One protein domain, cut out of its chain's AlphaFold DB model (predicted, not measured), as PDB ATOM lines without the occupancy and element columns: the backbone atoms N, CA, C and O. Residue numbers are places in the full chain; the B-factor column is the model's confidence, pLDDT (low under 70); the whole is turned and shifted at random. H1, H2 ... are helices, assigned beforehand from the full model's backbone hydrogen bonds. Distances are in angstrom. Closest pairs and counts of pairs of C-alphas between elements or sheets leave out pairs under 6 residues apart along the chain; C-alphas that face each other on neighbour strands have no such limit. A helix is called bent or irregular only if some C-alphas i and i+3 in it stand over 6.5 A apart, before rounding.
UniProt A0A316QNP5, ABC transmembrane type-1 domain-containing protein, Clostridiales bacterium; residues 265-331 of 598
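Overview. This is residues 265 to 331 of the 598 residues of the protein "ABC transmembrane type-1 domain-containing protein" of Clostridiales bacterium (UniProt A0A316QNP5). Picture an open, flat U: the longest helix, H4, makes one arm, H1 makes the other, and the short helices H2 and H3 join them across the base. The middle is empty, and the two arms stay apart. The printed part has 67 residues with four named helices, H1, H2, H3 and H4 along the chain, and no named strand; its class is all helix. It is extended, with a radius of gyration of the C-alphas of 17.0 A, and spans 43 by 32 by 15 A.

Arrangement. Start with H4, residues 305 to 331, which has a kink of 36 degrees near residue 317 and is only just irregular, C-alphas 310 and 313 being 6.8 A apart. H3, residues 296 to 303, is close to H4 but not clearly touching; their closest C-alphas, those of Ile 301 and Tyr 308, are 7.5 A apart. These two run opposite ways at a steep tilt of 65 degrees. Next look at H2, residues 288 to 294, close to H3 but not clearly touching, with the closest C-alphas, of Ile 292 and Val 298, 6.7 A apart. Their steep tilt of 68 degrees is only just short of about perpendicular. H1, residues 265 to 285, is close to H2 but not clearly touching; their closest C-alphas, of Ala 283 and Phe 289, are 6.7 A apart, at a steep tilt of 49 degrees. H1 is apart from H3 and H4, and H2 from H4. Every O i to N i+4 pair is within hydrogen-bond range in H1, H2 and H3, but 12 of 23 in H4.

Along the chain. Find C-alpha 305 at (38.412, 22.719, 17.774); from there H4 runs 39.0 A to C-alpha 331 at (0.382, 29.182, 23.182). H1 begins at C-alpha 265, (6.929, 17.965, 39.537), and is 29.6 A long.

Size, cuts and confidence. The C-alphas of Gln 294 and Thr 331, the two farthest apart, are 43.6 A apart. The printed part has no cut, and its three links are tight. Confidence is low, with pLDDT under 70, at residues 265 to 269, 272, 283 and 287 to 294.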
ATOM      1  N   ALA A 265       6.047  17.048  40.273       50.34
ATOM      2  CA  ALA A 265       6.929  17.965  39.537       50.34
ATOM      3  C   ALA A 265       8.386  17.846  40.017       50.34
ATOM      4  O   ALA A 265       9.319  17.796  39.213       50.34
ATOM      5  N   ILE A 266       8.572  17.711  41.334       56.22
ATOM      6  CA  ILE A 266       9.880  17.451  41.949       56.22
ATOM      7  C   ILE A 266      10.354  16.040  41.580       56.22
ATOM      8  O   ILE A 266      11.492  15.871  41.152       56.22
ATOM      9  N   ALA A 267       9.475  15.037  41.657       57.12
ATOM     10  CA  ALA A 267       9.777  13.671  41.244       57.12
ATOM     11  C   ALA A 267      10.116  13.586  39.749       57.12
ATOM     12  O   ALA A 267      11.059  12.894  39.393       57.12
ATOM     13  N   GLY A 268       9.426  14.333  38.881       63.91
ATOM     14  CA  GLY A 268       9.726  14.413  37.451       63.91
ATOM     15  C   GLY A 268      11.118  14.983  37.173       63.91
ATOM     16  O   GLY A 268      11.886  14.380  36.425       63.91
ATOM     17  N   LEU A 269      11.489  16.085  37.833       60.69
ATOM     18  CA  LEU A 269      12.838  16.660  37.757       60.69
ATOM     19  C   LEU A 269      13.905  15.695  38.290       60.69
ATOM     20  O   LEU A 269      14.933  15.497  37.645       60.69
ATOM     21  N   VAL A 270      13.646  15.043  39.424       70.94
ATOM     22  CA  VAL A 270      14.556  14.052  40.015       70.94
ATOM     23  C   VAL A 270      14.701  12.828  39.108       70.94
ATOM     24  O   VAL A 270      15.820  12.390  38.863       70.94
ATOM     25  N   CYS A 271      13.614  12.307  38.535       74.00
ATOM     26  CA  CYS A 271      13.637  11.206  37.573       74.00
ATOM     27  C   CYS A 271      14.366  11.581  36.280       74.00
ATOM     28  O   CYS A 271      15.058  10.736  35.719       74.00
ATOM     29  N   LEU A 272      14.262  12.827  35.816       69.12
ATOM     30  CA  LEU A 272      14.961  13.304  34.623       69.12
ATOM     31  C   LEU A 272      16.466  13.454  34.890       69.12
ATOM     32  O   LEU A 272      17.279  12.992  34.092       69.12
ATOM     33  N   ILE A 273      16.848  13.988  36.054       75.19
ATOM     34  CA  ILE A 273      18.247  14.062  36.505       75.19
ATOM     35  C   ILE A 273      18.831  12.656  36.702       75.19
ATOM     36  O   ILE A 273      19.930  12.377  36.226       75.19
ATOM     37  N   LEU A 274      18.093  11.747  37.345       80.06
ATOM     38  CA  LEU A 274      18.500  10.353  37.520       80.06
ATOM     39  C   LEU A 274      18.552   9.611  36.183       80.06
ATOM     40  O   LEU A 274      19.482   8.846  35.963       80.06
ATOM     41  N   GLY A 275      17.618   9.859  35.267       78.94
ATOM     42  CA  GLY A 275      17.600   9.280  33.924       78.94
ATOM     43  C   GLY A 275      18.806   9.717  33.096       78.94
ATOM     44  O   GLY A 275      19.492   8.874  32.513       78.94
ATOM     45  N   ILE A 276      19.138  11.012  33.118       75.88
ATOM     46  CA  ILE A 276      20.368  11.550  32.523       75.88
ATOM     47  C   ILE A 276      21.596  10.949  33.216       75.88
ATOM     48  O   ILE A 276      22.530  10.524  32.539       75.88
ATOM     49  N   GLY A 277      21.589  10.843  34.545       78.31
ATOM     50  CA  GLY A 277      22.664  10.233  35.328       78.31
ATOM     51  C   GLY A 277      22.895   8.758  34.986       78.31
ATOM     52  O   GLY A 277      24.035   8.345  34.789       78.31
ATOM     53  N   ILE A 278      21.829   7.969  34.833       82.69
ATOM     54  CA  ILE A 278      21.862   6.555  34.434       82.69
ATOM     55  C   ILE A 278      22.351   6.428  32.990       82.69
ATOM     56  O   ILE A 278      23.218   5.598  32.710       82.69
ATOM     57  N   LEU A 279      21.864   7.273  32.077       72.75
ATOM     58  CA  LEU A 279      22.342   7.324  30.692       72.75
ATOM     59  C   LEU A 279      23.836   7.661  30.625       72.75
ATOM     60  O   LEU A 279      24.584   6.977  29.926       72.75
ATOM     61  N   LEU A 280      24.293   8.655  31.391       71.38
ATOM     62  CA  LEU A 280      25.705   9.024  31.498       71.38
ATOM     63  C   LEU A 280      26.532   7.892  32.117       71.38
ATOM     64  O   LEU A 280      27.591   7.554  31.589       71.38
ATOM     65  N   PHE A 281      26.039   7.241  33.171       78.81
ATOM     66  CA  PHE A 281      26.690   6.098  33.807       78.81
ATOM     67  C   PHE A 281      26.854   4.921  32.835       78.81
ATOM     68  O   PHE A 281      27.949   4.365  32.712       78.81
ATOM     69  N   PHE A 282      25.811   4.575  32.072       75.12
ATOM     70  CA  PHE A 282      25.886   3.542  31.035       75.12
ATOM     71  C   PHE A 282      26.795   3.948  29.870       75.12
ATOM     72  O   PHE A 282      27.562   3.112  29.384       75.12
ATOM     73  N   ALA A 283      26.768   5.214  29.447       65.19
ATOM     74  CA  ALA A 283      27.643   5.734  28.399       65.19
ATOM     75  C   ALA A 283      29.130   5.704  28.816       65.19
ATOM     76  O   ALA A 283      29.997   5.340  28.012       65.19
ATOM     77  N   ILE A 284      29.436   6.000  30.085       71.50
ATOM     78  CA  ILE A 284      30.781   5.880  30.666       71.50
ATOM     79  C   ILE A 284      31.185   4.399  30.769       71.50
ATOM     80  O   ILE A 284      32.240   4.012  30.257       71.50
ATOM     81  N   ARG A 285      30.329   3.540  31.343       77.25
ATOM     82  CA  ARG A 285      30.610   2.107  31.566       77.25
ATOM     83  C   ARG A 285      30.788   1.321  30.264       77.25
ATOM     84  O   ARG A 285      31.707   0.510  30.164       77.25
ATOM     85  N   LYS A 286      29.976   1.585  29.230       71.44
ATOM     86  CA  LYS A 286      30.119   0.975  27.889       71.44
ATOM     87  C   LYS A 286      31.247   1.593  27.049       71.44
ATOM     88  O   LYS A 286      31.382   1.246  25.874       71.44
ATOM     89  N   LYS A 287      32.059   2.504  27.608       65.12
ATOM     90  CA  LYS A 287      33.118   3.242  26.894       65.12
ATOM     91  C   LYS A 287      32.604   3.925  25.617       65.12
ATOM     92  O   LYS A 287      33.368   4.093  24.662       65.12
ATOM     93  N   TRP A 288      31.334   4.342  25.583       61.81
ATOM     94  CA  TRP A 288      30.755   5.038  24.429       61.81
ATOM     95  C   TRP A 288      31.549   6.297  24.108       61.81
ATOM     96  O   TRP A 288      31.918   6.490  22.957       61.81
ATOM     97  N   PHE A 289      31.957   7.060  25.123       58.19
ATOM     98  CA  PHE A 289      32.831   8.223  24.949       58.19
ATOM     99  C   PHE A 289      34.197   7.881  24.341       58.19
ATOM    100  O   PHE A 289      34.738   8.684  23.591       58.19
ATOM    101  N   LYS A 290      34.746   6.679  24.578       58.88
ATOM    102  CA  LYS A 290      36.015   6.230  23.975       58.88
ATOM    103  C   LYS A 290      35.828   5.834  22.503       58.88
ATOM    104  O   LYS A 290      36.671   6.178  21.680       58.88
ATOM    105  N   LYS A 291      34.700   5.194  22.157       57.72
ATOM    106  CA  LYS A 291      34.289   4.906  20.764       57.72
ATOM    107  C   LYS A 291      33.956   6.183  19.980       57.72
ATOM    108  O   LYS A 291      34.399   6.336  18.847       57.72
ATOM    109  N   ILE A 292      33.235   7.117  20.600       60.16
ATOM    110  CA  ILE A 292      32.893   8.434  20.048       60.16
ATOM    111  C   ILE A 292      34.168   9.265  19.867       60.16
ATOM    112  O   ILE A 292      34.398   9.771  18.776       60.16
ATOM    113  N   ALA A 293      35.070   9.308  20.854       57.75
ATOM    114  CA  ALA A 293      36.347  10.023  20.758       57.75
ATOM    115  C   ALA A 293      37.312   9.467  19.697       57.75
ATOM    116  O   ALA A 293      38.163  10.203  19.200       57.75
ATOM    117  N   GLN A 294      37.190   8.184  19.346       64.06
ATOM    118  CA  GLN A 294      37.971   7.544  18.283       64.06
ATOM    119  C   GLN A 294      37.298   7.615  16.904       64.06
ATOM    120  O   GLN A 294      37.944   7.277  15.904       64.06
ATOM    121  N   SER A 295      36.044   8.076  16.829       70.06
ATOM    122  CA  SER A 295      35.320   8.263  15.570       70.06
ATOM    123  C   SER A 295      36.018   9.294  14.674       70.06
ATOM    124  O   SER A 295      36.682  10.217  15.156       70.06
ATOM    125  N   ARG A 296      35.874   9.144  13.348       71.56
ATOM    126  CA  ARG A 296      36.450  10.091  12.374       71.56
ATOM    127  C   ARG A 296      35.976  11.531  12.633       71.56
ATOM    128  O   ARG A 296      36.785  12.446  12.530       71.56
ATOM    129  N   GLY A 297      34.721  11.709  13.059       73.19
ATOM    130  CA  GLY A 297      34.135  13.015  13.376       73.19
ATOM    131  C   GLY A 297      34.776  13.698  14.584       73.19
ATOM    132  O   GLY A 297      35.161  14.855  14.494       73.19
ATOM    133  N   VAL A 298      34.997  12.988  15.695       71.00
ATOM    134  CA  VAL A 298      35.620  13.609  16.882       71.00
ATOM    135  C   VAL A 298      37.111  13.866  16.685       71.00
ATOM    136  O   VAL A 298      37.643  14.829  17.233       71.00
ATOM    137  N   ARG A 299      37.796  13.067  15.857       70.44
ATOM    138  CA  ARG A 299      39.174  13.370  15.443       70.44
ATOM    139  C   ARG A 299      39.251  14.652  14.607       70.44
ATOM    140  O   ARG A 299      40.169  15.437  14.814       70.44
ATOM    141  N   TYR A 300      38.274  14.878  13.727       76.44
ATOM    142  CA  TYR A 300      38.148  16.113  12.951       76.44
ATOM    143  C   TYR A 300      37.801  17.317  13.843       76.44
ATOM    144  O   TYR A 300      38.489  18.327  13.793       76.44
ATOM    145  N   ILE A 301      36.829  17.176  14.751       77.75
ATOM    146  CA  ILE A 301      36.457  18.230  15.714       77.75
ATOM    147  C   ILE A 301      37.626  18.585  16.638       77.75
ATOM    148  O   ILE A 301      37.837  19.754  16.926       77.75
ATOM    149  N   LYS A 302      38.423  17.605  17.082       78.44
ATOM    150  CA  LYS A 302      39.639  17.873  17.865       78.44
ATOM    151  C   LYS A 302      40.714  18.599  17.065       78.44
ATOM    152  O   LYS A 302      41.449  19.385  17.650       78.44
ATOM    153  N   LYS A 303      40.828  18.322  15.765       85.75
ATOM    154  CA  LYS A 303      41.774  19.010  14.879       85.75
ATOM    155  C   LYS A 303      41.353  20.467  14.653       85.75
ATOM    156  O   LYS A 303      42.191  21.352  14.723       85.75
ATOM    157  N   GLU A 304      40.056  20.695  14.473       89.75
ATOM    158  CA  GLU A 304      39.470  21.994  14.126       89.75
ATOM    159  C   GLU A 304      38.774  22.678  15.322       89.75
ATOM    160  O   GLU A 304      37.886  23.514  15.148       89.75
ATOM    161  N   TYR A 305      39.148  22.324  16.561       86.56
ATOM    162  CA  TYR A 305      38.412  22.719  17.774       86.56
ATOM    163  C   TYR A 305      38.327  24.239  17.956       86.56
ATOM    164  O   TYR A 305      37.347  24.730  18.512       86.56
ATOM    165  N   ALA A 306      39.326  24.977  17.461       88.25
ATOM    166  CA  ALA A 306      39.355  26.434  17.487       88.25
ATOM    167  C   ALA A 306      38.169  27.039  16.715       88.25
ATOM    168  O   ALA A 306      37.493  27.919  17.241       88.25
ATOM    169  N   TYR A 307      37.846  26.515  15.526       90.25
ATOM    170  CA  TYR A 307      36.703  26.984  14.736       90.25
ATOM    171  C   TYR A 307      35.371  26.697  15.437       90.25
ATOM    172  O   TYR A 307      34.493  27.558  15.478       90.25
ATOM    173  N   TYR A 308      35.233  25.523  16.059       86.25
ATOM    174  CA  TYR A 308      34.038  25.203  16.845       86.25
ATOM    175  C   TYR A 308      33.903  26.114  18.068       86.25
ATOM    176  O   TYR A 308      32.813  26.613  18.332       86.25
ATOM    177  N   LEU A 309      35.000  26.389  18.780       91.00
ATOM    178  CA  LEU A 309      34.996  27.271  19.948       91.00
ATOM    179  C   LEU A 309      34.629  28.719  19.585       91.00
ATOM    180  O   LEU A 309      33.947  29.378  20.362       91.00
ATOM    181  N   MET A 310      35.003  29.184  18.387       90.25
ATOM    182  CA  MET A 310      34.585  30.490  17.858       90.25
ATOM    183  C   MET A 310      33.092  30.542  17.492       90.25
ATOM    184  O   MET A 310      32.464  31.584  17.658       90.25
ATOM    185  N   ILE A 311      32.512  29.438  17.008       93.06
ATOM    186  CA  ILE A 311      31.103  29.379  16.574       93.06
ATOM    187  C   ILE A 311      30.141  29.154  17.752       93.06
ATOM    188  O   ILE A 311      29.007  29.637  17.716       93.06
ATOM    189  N   ILE A 312      30.575  28.447  18.803       91.88
ATOM    190  CA  ILE A 312      29.736  28.079  19.956       91.88
ATOM    191  C   ILE A 312      28.975  29.275  20.554       91.88
ATOM    192  O   ILE A 312      27.762  29.138  20.708       91.88
ATOM    193  N   PRO A 313      29.591  30.441  20.848       92.75
ATOM    194  CA  PRO A 313      28.856  31.576  21.406       92.75
ATOM    195  C   PRO A 313      27.687  32.022  20.519       92.75
ATOM    196  O   PRO A 313      26.589  32.245  21.021       92.75
ATOM    197  N   GLY A 314      27.887  32.073  19.197       93.12
ATOM    198  CA  GLY A 314      26.835  32.436  18.245       93.12
ATOM    199  C   GLY A 314      25.702  31.412  18.201       93.12
ATOM    200  O   GLY A 314      24.531  31.783  18.242       93.12
ATOM    201  N   VAL A 315      26.034  30.118  18.192       93.19
ATOM    202  CA  VAL A 315      25.036  29.035  18.207       93.19
ATOM    203  C   VAL A 315      24.249  29.016  19.515       93.19
ATOM    204  O   VAL A 315      23.038  28.816  19.486       93.19
ATOM    205  N   VAL A 316      24.904  29.253  20.654       93.69
ATOM    206  CA  VAL A 316      24.247  29.313  21.968       93.69
ATOM    207  C   VAL A 316      23.272  30.486  22.033       93.69
ATOM    208  O   VAL A 316      22.128  30.293  22.436       93.69
ATOM    209  N   LEU A 317      23.683  31.678  21.590       92.81
ATOM    210  CA  LEU A 317      22.788  32.837  21.535       92.81
ATOM    211  C   LEU A 317      21.587  32.574  20.619       92.81
ATOM    212  O   LEU A 317      20.458  32.865  20.997       92.81
ATOM    213  N   LEU A 318      21.806  31.961  19.455       93.69
ATOM    214  CA  LEU A 318      20.736  31.604  18.523       93.69
ATOM    215  C   LEU A 318      19.779  30.566  19.143       93.69
ATOM    216  O   LEU A 318      18.559  30.714  19.070       93.69
ATOM    217  N   ALA A 319      20.311  29.549  19.822       92.56
ATOM    218  CA  ALA A 319      19.506  28.553  20.522       92.56
ATOM    219  C   ALA A 319      18.638  29.181  21.624       92.56
ATOM    220  O   ALA A 319      17.453  28.877  21.704       92.56
ATOM    221  N   ILE A 320      19.202  30.080  22.436       92.75
ATOM    222  CA  ILE A 320      18.494  30.704  23.562       92.75
ATOM    223  C   ILE A 320      17.483  31.751  23.087       92.75
ATOM    224  O   ILE A 320      16.353  31.739  23.559       92.75
ATOM    225  N   PHE A 321      17.864  32.644  22.168       91.75
ATOM    226  CA  PHE A 321      17.067  33.825  21.816       91.75
ATOM    227  C   PHE A 321      16.221  33.672  20.549       91.75
ATOM    228  O   PHE A 321      15.292  34.452  20.359       91.75
ATOM    229  N   CYS A 322      16.500  32.690  19.686       90.94
ATOM    230  CA  CYS A 322      15.687  32.439  18.491       90.94
ATOM    231  C   CYS A 322      14.882  31.144  18.615       90.94
ATOM    232  O   CYS A 322      13.671  31.174  18.425       90.94
ATOM    233  N   TYR A 323      15.520  30.021  18.968       90.62
ATOM    234  CA  TYR A 323      14.815  28.736  19.095       90.62
ATOM    235  C   TYR A 323      14.093  28.568  20.439       90.62
ATOM    236  O   TYR A 323      13.017  27.982  20.471       90.62
ATOM    237  N   GLY A 324      14.630  29.107  21.537       91.50
ATOM    238  CA  GLY A 324      13.986  29.072  22.855       91.50
ATOM    239  C   GLY A 324      12.562  29.651  22.842       91.50
ATOM    240  O   GLY A 324      11.624  28.937  23.200       91.50
ATOM    241  N   PRO A 325      12.356  30.889  22.348       91.44
ATOM    242  CA  PRO A 325      11.031  31.493  22.244       91.44
ATOM    243  C   PRO A 325      10.060  30.749  21.321       91.44
ATOM    244  O   PRO A 325       8.854  30.915  21.476       91.44
ATOM    245  N   MET A 326      10.532  29.889  20.404       91.00
ATOM    246  CA  MET A 326       9.637  29.082  19.560       91.00
ATOM    247  C   MET A 326       8.795  28.094  20.369       91.00
ATOM    248  O   MET A 326       7.717  27.722  19.913       91.00
ATOM    249  N   ALA A 327       9.214  27.714  21.581       88.44
ATOM    250  CA  ALA A 327       8.349  26.962  22.493       88.44
ATOM    251  C   ALA A 327       7.054  27.732  22.820       88.44
ATOM    252  O   ALA A 327       6.005  27.121  23.003       88.44
ATOM    253  N   GLY A 328       7.106  29.068  22.814       87.56
ATOM    254  CA  GLY A 328       5.950  29.942  22.989       87.56
ATOM    255  C   GLY A 328       4.939  29.868  21.847       87.56
ATOM    256  O   GLY A 328       3.782  30.178  22.075       87.56
ATOM    257  N   ILE A 329       5.302  29.372  20.655       91.00
ATOM    258  CA  ILE A 329       4.331  29.130  19.566       91.00
ATOM    259  C   ILE A 329       3.236  28.154  20.020       91.00
ATOM    260  O   ILE A 329       2.108  28.225  19.538       91.00
ATOM    261  N   TYR A 330       3.535  27.284  20.992       90.75
ATOM    262  CA  TYR A 330       2.547  26.398  21.603       90.75
ATOM    263  C   TYR A 330       1.326  27.157  22.146       90.75
ATOM    264  O   TYR A 330       0.211  26.648  22.041       90.75
ATOM    265  N   THR A 331       1.496  28.394  22.633       90.56
ATOM    266  CA  THR A 331       0.382  29.182  23.182       90.56
ATOM    267  C   THR A 331      -0.674  29.537  22.136       90.56
ATOM    268  O   THR A 331      -1.836  29.717  22.491       90.56
TER     269      THR A 331